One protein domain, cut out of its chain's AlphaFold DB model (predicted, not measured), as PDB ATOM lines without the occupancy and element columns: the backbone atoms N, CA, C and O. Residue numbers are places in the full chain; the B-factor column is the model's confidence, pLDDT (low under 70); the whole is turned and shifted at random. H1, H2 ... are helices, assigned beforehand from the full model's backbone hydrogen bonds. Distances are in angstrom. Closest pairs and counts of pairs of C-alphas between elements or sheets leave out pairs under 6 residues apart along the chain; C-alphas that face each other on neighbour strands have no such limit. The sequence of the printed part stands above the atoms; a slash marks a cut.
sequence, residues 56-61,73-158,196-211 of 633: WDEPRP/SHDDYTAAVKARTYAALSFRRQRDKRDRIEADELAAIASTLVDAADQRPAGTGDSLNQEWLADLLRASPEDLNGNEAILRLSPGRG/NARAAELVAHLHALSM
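What this domain is: This is residues 56 to 61, 73 to 158 and 196 to 211 of the 633 residues of an uncharacterized protein of Rhodotorula taiwanensis (UniProt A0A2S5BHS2). A small cluster of helices has H2 in its middle, with the long H1 crossing it on one side and H5 running side by side with it on the other. H3 folds back from H2 as the second half of a helical hairpin, and the short H4 packs on H3 near Leu 137. The printed part has 108 residues with five named helices, H1 to H5 in chain order, and no named strand: all helix. It is compact, with a radius of gyration of the C-alphas of 13.6 A, and rounded, spanning 36 by 32 by 25 A.

How they stand to each other: H1, residues 74 to 97, touches the hub H2, residues 103 to 118, at a steep tilt of 61 degrees, opposite ways, with residues 83 to 87 of H1 and 108 to 113 of H2 alone; the closest C-alphas, of Ala 87 and Ile 109, are 5.3 A apart. H2 touches H3, residues 128 to 137, with residues 113 to 117 of H2 alone; this hairpin runs opposite ways at 37 degrees, only just steep, and its closest C-alphas, of Ala 116 and Asn 129, are 5.9 A apart. H4, residues 147 to 151, touches H3, the closest C-alphas being those of Leu 137 and Ala 149, 5.1 A. H5, residues 196 to 209, touches H2 at a shallow tilt of 28 degrees, the same way, the closest C-alphas being those of Ala 107 and Ala 199, 4.1 A. H1 and H5 are apart. In H1 to H5 every O i to N i+4 pair is within hydrogen-bond range.

Where its parts are: H1 begins at C-alpha 74 (55.077, -3.972, -42.668) and is 34.2 A long; H2 is 22.0 A, H3 14.0 A, H4 6.2 A and H5 19.9 A, ending at C-alpha 209 (45.354, 5.693, -17.848).

The domain as a whole: The C-alphas of Ser 73 and Glu 142, the two farthest apart, are 38.9 A apart. Residues 62 to 72 and 159 to 195 are not printed, with C-alpha gaps of 10.7 A and 15.7 A. No link printed whole is long. Mean pLDDT of the printed part is 79.0; residues 139 to 158 are among those under 70.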
ATOM      1  N   TRP A  56      45.422   6.899 -36.884       92.12
ATOM      2  CA  TRP A  56      46.126   6.696 -35.634       92.12
ATOM      3  C   TRP A  56      47.528   7.292 -35.681       92.12
ATOM      4  O   TRP A  56      48.122   7.437 -36.751       92.12
ATOM      5  N   ASP A  57      48.064   7.585 -34.499       89.94
ATOM      6  CA  ASP A  57      49.403   8.152 -34.353       89.94
ATOM      7  C   ASP A  57      50.475   7.136 -34.764       89.94
ATOM      8  O   ASP A  57      50.272   5.926 -34.633       89.94
ATOM      9  N   GLU A  58      51.624   7.609 -35.249       82.75
ATOM     10  CA  GLU A  58      52.723   6.720 -35.632       82.75
ATOM     11  C   GLU A  58      53.243   5.923 -34.425       82.75
ATOM     12  O   GLU A  58      53.455   6.497 -33.350       82.75
ATOM     13  N   PRO A  59      53.465   4.605 -34.580       74.00
ATOM     14  CA  PRO A  59      53.983   3.794 -33.492       74.00
ATOM     15  C   PRO A  59      55.386   4.286 -33.140       74.00
ATOM     16  O   PRO A  59      56.272   4.361 -33.994       74.00
ATOM     17  N   ARG A  60      55.594   4.623 -31.866       66.38
ATOM     18  CA  ARG A  60      56.929   4.957 -31.377       66.38
ATOM     19  C   ARG A  60      57.839   3.737 -31.510       66.38
ATOM     20  O   ARG A  60      57.412   2.642 -31.137       66.38
ATOM     21  N   PRO A  61      59.096   3.898 -31.955       54.75
ATOM     22  CA  PRO A  61      60.082   2.853 -31.740       54.75
ATOM     23  C   PRO A  61      60.166   2.608 -30.230       54.75
ATOM     24  O   PRO A  61      60.277   3.562 -29.455       54.75
ATOM     25  N   SER A  73      58.011  -2.287 -39.141       65.62
ATOM     26  CA  SER A  73      57.924  -3.271 -40.208       65.62
ATOM     27  C   SER A  73      56.523  -3.254 -40.833       65.62
ATOM     28  O   SER A  73      55.552  -2.763 -40.257       65.62
ATOM     29  N   HIS A  74      56.392  -3.781 -42.050       66.88
ATOM     30  CA  HIS A  74      55.077  -3.972 -42.668       66.88
ATOM     31  C   HIS A  74      54.116  -4.775 -41.776       66.88
ATOM     32  O   HIS A  74      52.914  -4.482 -41.714       66.88
ATOM     33  N   ASP A  75      54.658  -5.791 -41.112       70.44
ATOM     34  CA  ASP A  75      53.885  -6.721 -40.307       70.44
ATOM     35  C   ASP A  75      53.363  -6.019 -39.046       70.44
ATOM     36  O   ASP A  75      52.220  -6.260 -38.651       70.44
ATOM     37  N   ASP A  76      54.111  -5.038 -38.527       80.56
ATOM     38  CA  ASP A  76      53.720  -4.211 -37.380       80.56
ATOM     39  C   ASP A  76      52.470  -3.374 -37.700       80.56
ATOM     40  O   ASP A  76      51.483  -3.412 -36.963       80.56
ATOM     41  N   TYR A  77      52.455  -2.668 -38.840       87.12
ATOM     42  CA  TYR A  77      51.293  -1.867 -39.255       87.12
ATOM     43  C   TYR A  77      50.067  -2.735 -39.535       87.12
ATOM     44  O   TYR A  77      48.946  -2.384 -39.163       87.12
ATOM     45  N   THR A  78      50.269  -3.883 -40.182       88.19
ATOM     46  CA  THR A  78      49.177  -4.807 -40.496       88.19
ATOM     47  C   THR A  78      48.548  -5.364 -39.221       88.19
ATOM     48  O   THR A  78      47.320  -5.403 -39.107       88.19
ATOM     49  N   ALA A  79      49.370  -5.780 -38.253       87.88
ATOM     50  CA  ALA A  79      48.909  -6.262 -36.957       87.88
ATOM     51  C   ALA A  79      48.175  -5.161 -36.178       87.88
ATOM     52  O   ALA A  79      47.055  -5.395 -35.723       87.88
ATOM     53  N   ALA A  80      48.737  -3.948 -36.115       89.00
ATOM     54  CA  ALA A  80      48.134  -2.812 -35.418       89.00
ATOM     55  C   ALA A  80      46.756  -2.433 -35.987       89.00
ATOM     56  O   ALA A  80      45.785  -2.310 -35.237       89.00
ATOM     57  N   VAL A  81      46.628  -2.311 -37.316       91.81
ATOM     58  CA  VAL A  81      45.339  -1.995 -37.960       91.81
ATOM     59  C   VAL A  81      44.314  -3.096 -37.689       91.81
ATOM     60  O   VAL A  81      43.163  -2.791 -37.370       91.81
ATOM     61  N   LYS A  82      44.708  -4.373 -37.783       91.31
ATOM     62  CA  LYS A  82      43.810  -5.504 -37.499       91.31
ATOM     63  C   LYS A  82      43.350  -5.507 -36.045       91.31
ATOM     64  O   LYS A  82      42.148  -5.595 -35.818       91.31
ATOM     65  N   ALA A  83      44.269  -5.366 -35.090       91.69
ATOM     66  CA  ALA A  83      43.967  -5.364 -33.662       91.69
ATOM     67  C   ALA A  83      43.027  -4.208 -33.279       91.69
ATOM     68  O   ALA A  83      41.991  -4.427 -32.652       91.69
ATOM     69  N   ARG A  84      43.308  -2.983 -33.747       93.25
ATOM     70  CA  ARG A  84      42.461  -1.806 -33.474       93.25
ATOM     71  C   ARG A  84      41.092  -1.892 -34.142       93.25
ATOM     72  O   ARG A  84      40.085  -1.531 -33.535       93.25
ATOM     73  N   THR A  85      41.030  -2.411 -35.370       92.31
ATOM     74  CA  THR A  85      39.749  -2.659 -36.056       92.31
ATOM     75  C   THR A  85      38.943  -3.730 -35.326       92.31
ATOM     76  O   THR A  85      37.737  -3.575 -35.150       92.31
ATOM     77  N   TYR A  86      39.602  -4.799 -34.873       91.75
ATOM     78  CA  TYR A  86      38.973  -5.867 -34.107       91.75
ATOM     79  C   TYR A  86      38.361  -5.331 -32.811       91.75
ATOM     80  O   TYR A  86      37.160  -5.492 -32.611       91.75
ATOM     81  N   ALA A  87      39.136  -4.586 -32.013       90.62
ATOM     82  CA  ALA A  87      38.639  -3.922 -30.810       90.62
ATOM     83  C   ALA A  87      37.409  -3.049 -31.114       90.62
ATOM     84  O   ALA A  87      36.361  -3.215 -30.489       90.62
ATOM     85  N   ALA A  88      37.487  -2.187 -32.134       89.19
ATOM     86  CA  ALA A  88      36.372  -1.324 -32.524       89.19
ATOM     87  C   ALA A  88      35.098  -2.105 -32.895       89.19
ATOM     88  O   ALA A  88      33.989  -1.713 -32.522       89.19
ATOM     89  N   LEU A  89      35.238  -3.223 -33.608       88.12
ATOM     90  CA  LEU A  89      34.115  -4.086 -33.966       88.12
ATOM     91  C   LEU A  89      33.536  -4.819 -32.751       88.12
ATOM     92  O   LEU A  89      32.313  -4.925 -32.658       88.12
ATOM     93  N   SER A  90      34.370  -5.284 -31.822       86.62
ATOM     94  CA  SER A  90      33.912  -5.946 -30.595       86.62
ATOM     95  C   SER A  90      33.109  -4.992 -29.708       86.62
ATOM     96  O   SER A  90      32.011  -5.350 -29.281       86.62
ATOM     97  N   PHE A  91      33.538  -3.735 -29.545       82.44
ATOM     98  CA  PHE A  91      32.731  -2.725 -28.844       82.44
ATOM     99  C   PHE A  91      31.423  -2.401 -29.567       82.44
ATOM    100  O   PHE A  91      30.389  -2.264 -28.915       82.44
ATOM    101  N   ARG A  92      31.418  -2.303 -30.905       81.81
ATOM    102  CA  ARG A  92      30.167  -2.115 -31.669       81.81
ATOM    103  C   ARG A  92      29.198  -3.276 -31.435       81.81
ATOM    104  O   ARG A  92      28.038  -3.039 -31.115       81.81
ATOM    105  N   ARG A  93      29.679  -4.524 -31.493       82.62
ATOM    106  CA  ARG A  93      28.871  -5.719 -31.185       82.62
ATOM    107  C   ARG A  93      28.332  -5.685 -29.759       82.62
ATOM    108  O   ARG A  93      27.141  -5.906 -29.563       82.62
ATOM    109  N   GLN A  94      29.172  -5.344 -28.784       78.62
ATOM    110  CA  GLN A  94      28.756  -5.209 -27.391       78.62
ATOM    111  C   GLN A  94      27.698  -4.106 -27.212       78.62
ATOM    112  O   GLN A  94      26.750  -4.283 -26.451       78.62
ATOM    113  N   ARG A  95      27.808  -2.972 -27.916       75.38
ATOM    114  CA  ARG A  95      26.821  -1.877 -27.847       75.38
ATOM    115  C   ARG A  95      25.486  -2.266 -28.480       75.38
ATOM    116  O   ARG A  95      24.448  -2.028 -27.864       75.38
ATOM    117  N   ASP A  96      25.522  -2.891 -29.652       80.06
ATOM    118  CA  ASP A  96      24.324  -3.224 -30.427       80.06
ATOM    119  C   ASP A  96      23.585  -4.447 -29.867       80.06
ATOM    120  O   ASP A  96      22.356  -4.462 -29.807       80.06
ATOM    121  N   LYS A  97      24.329  -5.482 -29.456       76.00
ATOM    122  CA  LYS A  97      23.779  -6.790 -29.056       76.00
ATOM    123  C   LYS A  97      23.872  -7.083 -27.561       76.00
ATOM    124  O   LYS A  97      23.235  -8.025 -27.102       76.00
ATOM    125  N   ARG A  98      24.615  -6.277 -26.791       70.88
ATOM    126  CA  ARG A  98      24.932  -6.531 -25.368       70.88
ATOM    127  C   ARG A  98      25.625  -7.878 -25.125       70.88
ATOM    128  O   ARG A  98      25.495  -8.443 -24.040       70.88
ATOM    129  N   ASP A  99      26.374  -8.359 -26.117       73.75
ATOM    130  CA  ASP A  99      27.165  -9.584 -26.010       73.75
ATOM    131  C   ASP A  99      28.247  -9.432 -24.924       73.75
ATOM    132  O   ASP A  99      28.825  -8.353 -24.745       73.75
ATOM    133  N   ARG A 100      28.516 -10.508 -24.177       72.44
ATOM    134  CA  ARG A 100      29.658 -10.554 -23.253       72.44
ATOM    135  C   ARG A 100      30.941 -10.756 -24.054       72.44
ATOM    136  O   ARG A 100      30.934 -11.468 -25.052       72.44
ATOM    137  N   ILE A 101      32.015 -10.112 -23.609       78.25
ATOM    138  CA  ILE A 101      33.355 -10.307 -24.165       78.25
ATOM    139  C   ILE A 101      34.020 -11.397 -23.324       78.25
ATOM    140  O   ILE A 101      34.089 -11.264 -22.101       78.25
ATOM    141  N   GLU A 102      34.460 -12.473 -23.972       81.81
ATOM    142  CA  GLU A 102      35.177 -13.567 -23.309       81.81
ATOM    143  C   GLU A 102      36.561 -13.105 -22.823       81.81
ATOM    144  O   GLU A 102      37.120 -12.141 -23.344       81.81
ATOM    145  N   ALA A 103      37.130 -13.785 -21.825       75.94
ATOM    146  CA  ALA A 103      38.361 -13.350 -21.154       75.94
ATOM    147  C   ALA A 103      39.562 -13.180 -22.101       75.94
ATOM    148  O   ALA A 103      40.276 -12.180 -22.026       75.94
ATOM    149  N   ASP A 104      39.754 -14.122 -23.024       81.31
ATOM    150  CA  ASP A 104      40.849 -14.096 -24.000       81.31
ATOM    151  C   ASP A 104      40.693 -12.931 -24.981       81.31
ATOM    152  O   ASP A 104      41.648 -12.212 -25.292       81.31
ATOM    153  N   GLU A 105      39.457 -12.707 -25.435       86.75
ATOM    154  CA  GLU A 105      39.115 -11.584 -26.300       86.75
ATOM    155  C   GLU A 105      39.334 -10.255 -25.565       86.75
ATOM    156  O   GLU A 105      39.913  -9.319 -26.120       86.75
ATOM    157  N   LEU A 106      38.932 -10.189 -24.295       85.19
ATOM    158  CA  LEU A 106      39.115  -9.028 -23.440       85.19
ATOM    159  C   LEU A 106      40.597  -8.714 -23.225       85.19
ATOM    160  O   LEU A 106      40.972  -7.549 -23.321       85.19
ATOM    161  N   ALA A 107      41.445  -9.717 -22.985       85.88
ATOM    162  CA  ALA A 107      42.887  -9.520 -22.843       85.88
ATOM    163  C   ALA A 107      43.503  -8.917 -24.117       85.88
ATOM    164  O   ALA A 107      44.265  -7.952 -24.039       85.88
ATOM    165  N   ALA A 108      43.139  -9.434 -25.296       88.75
ATOM    166  CA  ALA A 108      43.631  -8.922 -26.575       88.75
ATOM    167  C   ALA A 108      43.156  -7.483 -26.852       88.75
ATOM    168  O   ALA A 108      43.941  -6.628 -27.278       88.75
ATOM    169  N   ILE A 109      41.880  -7.195 -26.576       90.31
ATOM    170  CA  ILE A 109      41.308  -5.851 -26.716       90.31
ATOM    171  C   ILE A 109      41.983  -4.887 -25.742       90.31
ATOM    172  O   ILE A 109      42.467  -3.843 -26.171       90.31
ATOM    173  N   ALA A 110      42.062  -5.233 -24.456       88.62
ATOM    174  CA  ALA A 110      42.648  -4.380 -23.429       88.62
ATOM    175  C   ALA A 110      44.127  -4.088 -23.715       88.62
ATOM    176  O   ALA A 110      44.530  -2.933 -23.627       88.62
ATOM    177  N   SER A 111      44.903  -5.084 -24.165       90.69
ATOM    178  CA  SER A 111      46.287  -4.873 -24.619       90.69
ATOM    179  C   SER A 111      46.351  -3.849 -25.748       90.69
ATOM    180  O   SER A 111      47.127  -2.908 -25.678       90.69
ATOM    181  N   THR A 112      45.476  -3.970 -26.750       92.19
ATOM    182  CA  THR A 112      45.432  -3.036 -27.887       92.19
ATOM    183  C   THR A 112      45.104  -1.603 -27.451       92.19
ATOM    184  O   THR A 112      45.629  -0.645 -28.023       92.19
ATOM    185  N   LEU A 113      44.216  -1.438 -26.465       90.94
ATOM    186  CA  LEU A 113      43.833  -0.126 -25.935       90.94
ATOM    187  C   LEU A 113      44.954   0.501 -25.101       90.94
ATOM    188  O   LEU A 113      45.233   1.686 -25.275       90.94
ATOM    189  N   VAL A 114      45.606  -0.292 -24.244       90.38
ATOM    190  CA  VAL A 114      46.791   0.124 -23.479       90.38
ATOM    191  C   VAL A 114      47.905   0.541 -24.438       90.38
ATOM    192  O   VAL A 114      48.372   1.670 -24.359       90.38
ATOM    193  N   ASP A 115      48.224  -0.285 -25.437       88.81
ATOM    194  CA  ASP A 115      49.245   0.030 -26.442       88.81
ATOM    195  C   ASP A 115      48.918   1.322 -27.208       88.81
ATOM    196  O   ASP A 115      49.798   2.133 -27.496       88.81
ATOM    197  N   ALA A 116      47.647   1.554 -27.553       90.00
ATOM    198  CA  ALA A 116      47.229   2.793 -28.208       90.00
ATOM    199  C   ALA A 116      47.407   4.019 -27.298       90.00
ATOM    200  O   ALA A 116      47.857   5.067 -27.771       90.00
ATOM    201  N   ALA A 117      47.091   3.888 -26.006       88.00
ATOM    202  CA  ALA A 117      47.289   4.940 -25.017       88.00
ATOM    203  C   ALA A 117      48.787   5.222 -24.794       88.00
ATOM    204  O   ALA A 117      49.206   6.382 -24.803       88.00
ATOM    205  N   ASP A 118      49.612   4.186 -24.710       84.81
ATOM    206  CA  ASP A 118      51.057   4.300 -24.510       84.81
ATOM    207  C   ASP A 118      51.817   4.738 -25.762       84.81
ATOM    208  O   ASP A 118      52.992   5.086 -25.670       84.81
ATOM    209  N   GLN A 119      51.183   4.779 -26.936       85.00
ATOM    210  CA  GLN A 119      51.777   5.295 -28.177       85.00
ATOM    211  C   GLN A 119      51.442   6.769 -28.458       85.00
ATOM    212  O   GLN A 119      52.030   7.354 -29.367       85.00
ATOM    213  N   ARG A 120      50.553   7.404 -27.680       87.38
ATOM    214  CA  ARG A 120      50.153   8.814 -27.883       87.38
ATOM    215  C   ARG A 120      51.368   9.751 -27.846       87.38
ATOM    216  O   ARG A 120      52.094   9.701 -26.848       87.38
ATOM    217  N   PRO A 121      51.614  10.602 -28.866       83.88
ATOM    218  CA  PRO A 121      52.815  11.443 -28.976       83.88
ATOM    219  C   PRO A 121      52.982  12.349 -27.755       83.88
ATOM    220  O   PRO A 121      51.998  12.696 -27.127       83.88
ATOM    221  N   ALA A 122      54.197  12.761 -27.395       80.19
ATOM    222  CA  ALA A 122      54.366  13.696 -26.278       80.19
ATOM    223  C   ALA A 122      53.806  15.103 -26.605       80.19
ATOM    224  O   ALA A 122      53.685  15.464 -27.778       80.19
ATOM    225  N   GLY A 123      53.477  15.897 -25.583       74.94
ATOM    226  CA  GLY A 123      53.087  17.310 -25.703       74.94
ATOM    227  C   GLY A 123      51.584  17.590 -25.594       74.94
ATOM    228  O   GLY A 123      50.797  16.730 -25.214       74.94
ATOM    229  N   THR A 124      51.179  18.821 -25.923       66.94
ATOM    230  CA  THR A 124      49.799  19.328 -25.749       66.94
ATOM    231  C   THR A 124      48.973  19.382 -27.041       66.94
ATOM    232  O   THR A 124      47.863  19.902 -27.019       66.94
ATOM    233  N   GLY A 125      49.516  18.915 -28.171       76.75
ATOM    234  CA  GLY A 125      48.830  18.943 -29.474       76.75
ATOM    235  C   GLY A 125      47.744  17.876 -29.615       76.75
ATOM    236  O   GLY A 125      47.484  17.129 -28.678       76.75
ATOM    237  N   ASP A 126      47.153  17.738 -30.794       81.75
ATOM    238  CA  ASP A 126      46.156  16.692 -31.044       81.75
ATOM    239  C   ASP A 126      46.813  15.296 -31.097       81.75
ATOM    240  O   ASP A 126      48.004  15.156 -31.394       81.75
ATOM    241  N   SER A 127      46.057  14.254 -30.746       89.56
ATOM    242  CA  SER A 127      46.493  12.853 -30.827       89.56
ATOM    243  C   SER A 127      45.351  12.017 -31.379       89.56
ATOM    244  O   SER A 127      44.282  11.929 -30.770       89.56
ATOM    245  N   LEU A 128      45.602  11.356 -32.507       90.88
ATOM    246  CA  LEU A 128      44.608  10.517 -33.165       90.88
ATOM    247  C   LEU A 128      44.272   9.291 -32.311       90.88
ATOM    248  O   LEU A 128      43.119   8.868 -32.260       90.88
ATOM    249  N   ASN A 129      45.250   8.737 -31.583       90.75
ATOM    250  CA  ASN A 129      44.991   7.639 -30.652       90.75
ATOM    251  C   ASN A 129      44.112   8.091 -29.485       90.75
ATOM    252  O   ASN A 129      43.238   7.339 -29.063       90.75
ATOM    253  N   GLN A 130      44.321   9.305 -28.966       88.00
ATOM    254  CA  GLN A 130      43.487   9.855 -27.899       88.00
ATOM    255  C   GLN A 130      42.045  10.065 -28.365       88.00
ATOM    256  O   GLN A 130      41.123   9.646 -27.669       88.00
ATOM    257  N   GLU A 131      41.850  10.688 -29.528       87.69
ATOM    258  CA  GLU A 131      40.521  10.879 -30.118       87.69
ATOM    259  C   GLU A 131      39.833   9.538 -30.364       87.69
ATOM    260  O   GLU A 131      38.686   9.345 -29.965       87.69
ATOM    261  N   TRP A 132      40.558   8.572 -30.930       89.75
ATOM    262  CA  TRP A 132      40.046   7.230 -31.170       89.75
ATOM    263  C   TRP A 132      39.643   6.507 -29.877       89.75
ATOM    264  O   TRP A 132      38.563   5.921 -29.833       89.75
ATOM    265  N   LEU A 133      40.471   6.554 -28.826       87.75
ATOM    266  CA  LEU A 133      40.152   5.967 -27.519       87.75
ATOM    267  C   LEU A 133      38.915   6.628 -26.909       87.75
ATOM    268  O   LEU A 133      37.993   5.928 -26.488       87.75
ATOM    269  N   ALA A 134      38.877   7.962 -26.906       82.19
ATOM    270  CA  ALA A 134      37.753   8.723 -26.384       82.19
ATOM    271  C   ALA A 134      36.462   8.387 -27.142       82.19
ATOM    272  O   ALA A 134      35.450   8.103 -26.515       82.19
ATOM    273  N   ASP A 135      36.488   8.345 -28.475       83.88
ATOM    274  CA  ASP A 135      35.321   8.032 -29.305       83.88
ATOM    275  C   ASP A 135      34.860   6.576 -29.171       83.88
ATOM    276  O   ASP A 135      33.657   6.304 -29.110       83.88
ATOM    277  N   LEU A 136      35.804   5.632 -29.122       84.00
ATOM    278  CA  LEU A 136      35.509   4.208 -28.985       84.00
ATOM    279  C   LEU A 136      34.824   3.913 -27.649       84.00
ATOM    280  O   LEU A 136      33.844   3.164 -27.601       84.00
ATOM    281  N   LEU A 137      35.344   4.517 -26.581       79.00
ATOM    282  CA  LEU A 137      34.898   4.284 -25.214       79.00
ATOM    283  C   LEU A 137      33.730   5.200 -24.815       79.00
ATOM    284  O   LEU A 137      33.043   4.913 -23.840       79.00
ATOM    285  N   ARG A 138      33.423   6.254 -25.583       75.69
ATOM    286  CA  ARG A 138      32.264   7.129 -25.341       75.69
ATOM    287  C   ARG A 138      30.959   6.343 -25.437       75.69
ATOM    288  O   ARG A 138      30.486   6.031 -26.537       75.69
ATOM    289  N   ALA A 139      30.330   6.054 -24.297       65.50
ATOM    290  CA  ALA A 139      29.040   5.365 -24.263       65.50
ATOM    291  C   ALA A 139      27.850   6.311 -24.506       65.50
ATOM    292  O   ALA A 139      26.882   5.912 -25.160       65.50
ATOM    293  N   SER A 140      27.961   7.558 -24.038       62.81
ATOM    294  CA  SER A 140      26.950   8.624 -24.076       62.81
ATOM    295  C   SER A 140      27.594   9.950 -24.519       62.81
ATOM    296  O   SER A 140      28.790  10.123 -24.292       62.81
ATOM    297  N   PRO A 141      26.860  10.911 -25.118       61.16
ATOM    298  CA  PRO A 141      27.388  12.252 -25.405       61.16
ATOM    299  C   PRO A 141      27.977  12.970 -24.179       61.16
ATOM    300  O   PRO A 141      28.863  13.804 -24.331       61.16
ATOM    301  N   GLU A 142      27.502  12.629 -22.979       62.09
ATOM    302  CA  GLU A 142      27.981  13.178 -21.703       62.09
ATOM    303  C   GLU A 142      29.241  12.460 -21.177       62.09
ATOM    304  O   GLU A 142      29.952  12.987 -20.323       62.09
ATOM    305  N   ASP A 143      29.561  11.277 -21.713       65.06
ATOM    306  CA  ASP A 143      30.705  10.455 -21.308       65.06
ATOM    307  C   ASP A 143      31.979  10.852 -22.072       65.06
ATOM    308  O   ASP A 143      32.501  10.114 -22.910       65.06
ATOM    309  N   LEU A 144      32.465  12.066 -21.802       57.97
ATOM    310  CA  LEU A 144      33.597  12.667 -22.519       57.97
ATOM    311  C   LEU A 144      34.898  11.850 -22.416       57.97
ATOM    312  O   LEU A 144      35.717  11.904 -23.331       57.97
ATOM    313  N   ASN A 145      35.066  11.076 -21.339       61.31
ATOM    314  CA  ASN A 145      36.270  10.282 -21.071       61.31
ATOM    315  C   ASN A 145      36.106   8.782 -21.389       61.31
ATOM    316  O   ASN A 145      37.081   8.036 -21.303       61.31
ATOM    317  N   GLY A 146      34.910   8.341 -21.794       62.28
ATOM    318  CA  GLY A 146      34.622   6.935 -22.095       62.28
ATOM    319  C   GLY A 146      34.510   6.034 -20.863       62.28
ATOM    320  O   GLY A 146      34.678   4.814 -20.933       62.28
ATOM    321  N   ASN A 147      34.231   6.645 -19.717       64.81
ATOM    322  CA  ASN A 147      34.172   6.031 -18.405       64.81
ATOM    323  C   ASN A 147      33.177   4.868 -18.370       64.81
ATOM    324  O   ASN A 147      33.461   3.828 -17.784       64.81
ATOM    325  N   GLU A 148      32.015   4.995 -19.009       64.12
ATOM    326  CA  GLU A 148      30.974   3.971 -18.927       64.12
ATOM    327  C   GLU A 148      31.305   2.704 -19.717       64.12
ATOM    328  O   GLU A 148      30.960   1.606 -19.272       64.12
ATOM    329  N   ALA A 149      31.946   2.822 -20.885       66.31
ATOM    330  CA  ALA A 149      32.344   1.645 -21.656       66.31
ATOM    331  C   ALA A 149      33.505   0.920 -20.976       66.31
ATOM    332  O   ALA A 149      33.487  -0.306 -20.891       66.31
ATOM    333  N   ILE A 150      34.453   1.679 -20.422       67.00
ATOM    334  CA  ILE A 150      35.563   1.160 -19.621       67.00
ATOM    335  C   ILE A 150      35.038   0.334 -18.434       67.00
ATOM    336  O   ILE A 150      35.447  -0.806 -18.226       67.00
ATOM    337  N   LEU A 151      34.020   0.833 -17.726       64.31
ATOM    338  CA  LEU A 151      33.383   0.108 -16.620       64.31
ATOM    339  C   LEU A 151      32.761  -1.241 -17.018       64.31
ATOM    340  O   LEU A 151      32.608  -2.110 -16.158       64.31
ATOM    341  N   ARG A 152      32.376  -1.426 -18.287       63.84
ATOM    342  CA  ARG A 152      31.817  -2.691 -18.805       63.84
ATOM    343  C   ARG A 152      32.891  -3.714 -19.171       63.84
ATOM    344  O   ARG A 152      32.554  -4.871 -19.400       63.84
ATOM    345  N   LEU A 153      34.156  -3.297 -19.235       66.50
ATOM    346  CA  LEU A 153      35.306  -4.176 -19.461       66.50
ATOM    347  C   LEU A 153      35.780  -4.849 -18.176       66.50
ATOM    348  O   LEU A 153      36.536  -5.811 -18.237       66.50
ATOM    349  N   SER A 154      35.330  -4.370 -17.013       63.09
ATOM    350  CA  SER A 154      35.624  -5.017 -15.738       63.09
ATOM    351  C   SER A 154      35.014  -6.427 -15.719       63.09
ATOM    352  O   SER A 154      33.784  -6.548 -15.818       63.09
ATOM    353  N   PRO A 155      35.824  -7.495 -15.570       51.81
ATOM    354  CA  PRO A 155      35.306  -8.851 -15.439       51.81
ATOM    355  C   PRO A 155      34.268  -8.902 -14.307       51.81
ATOM    356  O   PRO A 155      34.463  -8.294 -13.256       51.81
ATOM    357  N   GLY A 156      33.123  -9.545 -14.547       47.44
ATOM    358  CA  GLY A 156      32.026  -9.629 -13.571       47.44
ATOM    359  C   GLY A 156      31.052  -8.443 -13.538       47.44
ATOM    360  O   GLY A 156      30.083  -8.484 -12.779       47.44
ATOM    361  N   ARG A 157      31.229  -7.410 -14.379       47.88
ATOM    362  CA  ARG A 157      30.296  -6.273 -14.485       47.88
ATOM    363  C   ARG A 157      29.581  -6.258 -15.841       47.88
ATOM    364  O   ARG A 157      29.979  -5.584 -16.782       47.88
ATOM    365  N   GLY A 158      28.475  -6.998 -15.923       36.00
ATOM    366  CA  GLY A 158      27.524  -6.961 -17.041       36.00
ATOM    367  C   GLY A 158      26.083  -6.782 -16.545       36.00
ATOM    368  O   GLY A 158      25.798  -7.099 -15.386       36.00
ATOM    369  N   ASN A 196      42.458 -14.739 -17.493       73.94
ATOM    370  CA  ASN A 196      41.611 -13.859 -16.686       73.94
ATOM    371  C   ASN A 196      42.424 -12.877 -15.831       73.94
ATOM    372  O   ASN A 196      42.084 -11.694 -15.758       73.94
ATOM    373  N   ALA A 197      43.510 -13.338 -15.203       75.62
ATOM    374  CA  ALA A 197      44.396 -12.466 -14.436       75.62
ATOM    375  C   ALA A 197      45.071 -11.422 -15.341       75.62
ATOM    376  O   ALA A 197      45.105 -10.240 -15.000       75.62
ATOM    377  N   ARG A 198      45.539 -11.823 -16.531       82.25
ATOM    378  CA  ARG A 198      46.143 -10.907 -17.509       82.25
ATOM    379  C   ARG A 198      45.145  -9.876 -18.032       82.25
ATOM    380  O   ARG A 198      45.498  -8.702 -18.129       82.25
ATOM    381  N   ALA A 199      43.919 -10.293 -18.346       82.62
ATOM    382  CA  ALA A 199      42.846  -9.390 -18.745       82.62
ATOM    383  C   ALA A 199      42.562  -8.362 -17.642       82.62
ATOM    384  O   ALA A 199      42.478  -7.170 -17.924       82.62
ATOM    385  N   ALA A 200      42.483  -8.806 -16.384       80.88
ATOM    386  CA  ALA A 200      42.248  -7.923 -15.249       80.88
ATOM    387  C   ALA A 200      43.374  -6.893 -15.052       80.88
ATOM    388  O   ALA A 200      43.072  -5.723 -14.839       80.88
ATOM    389  N   GLU A 201      44.645  -7.291 -15.169       86.31
ATOM    390  CA  GLU A 201      45.790  -6.365 -15.115       86.31
ATOM    391  C   GLU A 201      45.730  -5.304 -16.222       86.31
ATOM    392  O   GLU A 201      45.906  -4.117 -15.964       86.31
ATOM    393  N   LEU A 202      45.447  -5.712 -17.464       88.06
ATOM    394  CA  LEU A 202      45.384  -4.792 -18.604       88.06
ATOM    395  C   LEU A 202      44.209  -3.814 -18.498       88.06
ATOM    396  O   LEU A 202      44.348  -2.636 -18.823       88.06
ATOM    397  N   VAL A 203      43.056  -4.289 -18.027       85.44
ATOM    398  CA  VAL A 203      41.888  -3.440 -17.772       85.44
ATOM    399  C   VAL A 203      42.179  -2.455 -16.636       85.44
ATOM    400  O   VAL A 203      41.895  -1.269 -16.783       85.44
ATOM    401  N   ALA A 204      42.821  -2.902 -15.555       86.06
ATOM    402  CA  ALA A 204      43.230  -2.030 -14.455       86.06
ATOM    403  C   ALA A 204      44.242  -0.959 -14.910       86.06
ATOM    404  O   ALA A 204      44.118   0.210 -14.537       86.06
ATOM    405  N   HIS A 205      45.184  -1.314 -15.793       89.00
ATOM    406  CA  HIS A 205      46.095  -0.350 -16.413       89.00
ATOM    407  C   HIS A 205      45.325   0.688 -17.244       89.00
ATOM    408  O   HIS A 205      45.511   1.893 -17.076       89.00
ATOM    409  N   LEU A 206      44.377   0.251 -18.078       87.56
ATOM    410  CA  LEU A 206      43.526   1.155 -18.855       87.56
ATOM    411  C   LEU A 206      42.714   2.115 -17.960       87.56
ATOM    412  O   LEU A 206      42.524   3.286 -18.298       87.56
ATOM    413  N   HIS A 207      42.250   1.639 -16.803       83.25
ATOM    414  CA  HIS A 207      41.547   2.462 -15.818       83.25
ATOM    415  C   HIS A 207      42.465   3.503 -15.178       83.25
ATOM    416  O   HIS A 207      42.059   4.651 -15.005       83.25
ATOM    417  N   ALA A 208      43.708   3.133 -14.861       86.12
ATOM    418  CA  ALA A 208      44.707   4.087 -14.392       86.12
ATOM    419  C   ALA A 208      45.000   5.151 -15.464       86.12
ATOM    420  O   ALA A 208      45.053   6.336 -15.155       86.12
ATOM    421  N   LEU A 209      45.090   4.766 -16.742       86.56
ATOM    422  CA  LEU A 209      45.354   5.693 -17.848       86.56
ATOM    423  C   LEU A 209      44.207   6.690 -18.129       86.56
ATOM    424  O   LEU A 209      44.446   7.727 -18.751       86.56
ATOM    425  N   SER A 210      42.992   6.436 -17.639       78.00
ATOM    426  CA  SER A 210      41.800   7.289 -17.807       78.00
ATOM    427  C   SER A 210      41.502   8.172 -16.578       78.00
ATOM    428  O   SER A 210      40.351   8.350 -16.200       78.00
ATOM    429  N   MET A 211      42.554   8.733 -15.963       73.94
ATOM    430  CA  MET A 211      42.562   9.455 -14.674       73.94
ATOM    431  C   MET A 211      41.396  10.434 -14.385       73.94
ATOM    432  O   MET A 211      40.972  11.167 -15.272       73.94
TER     433      MET A 211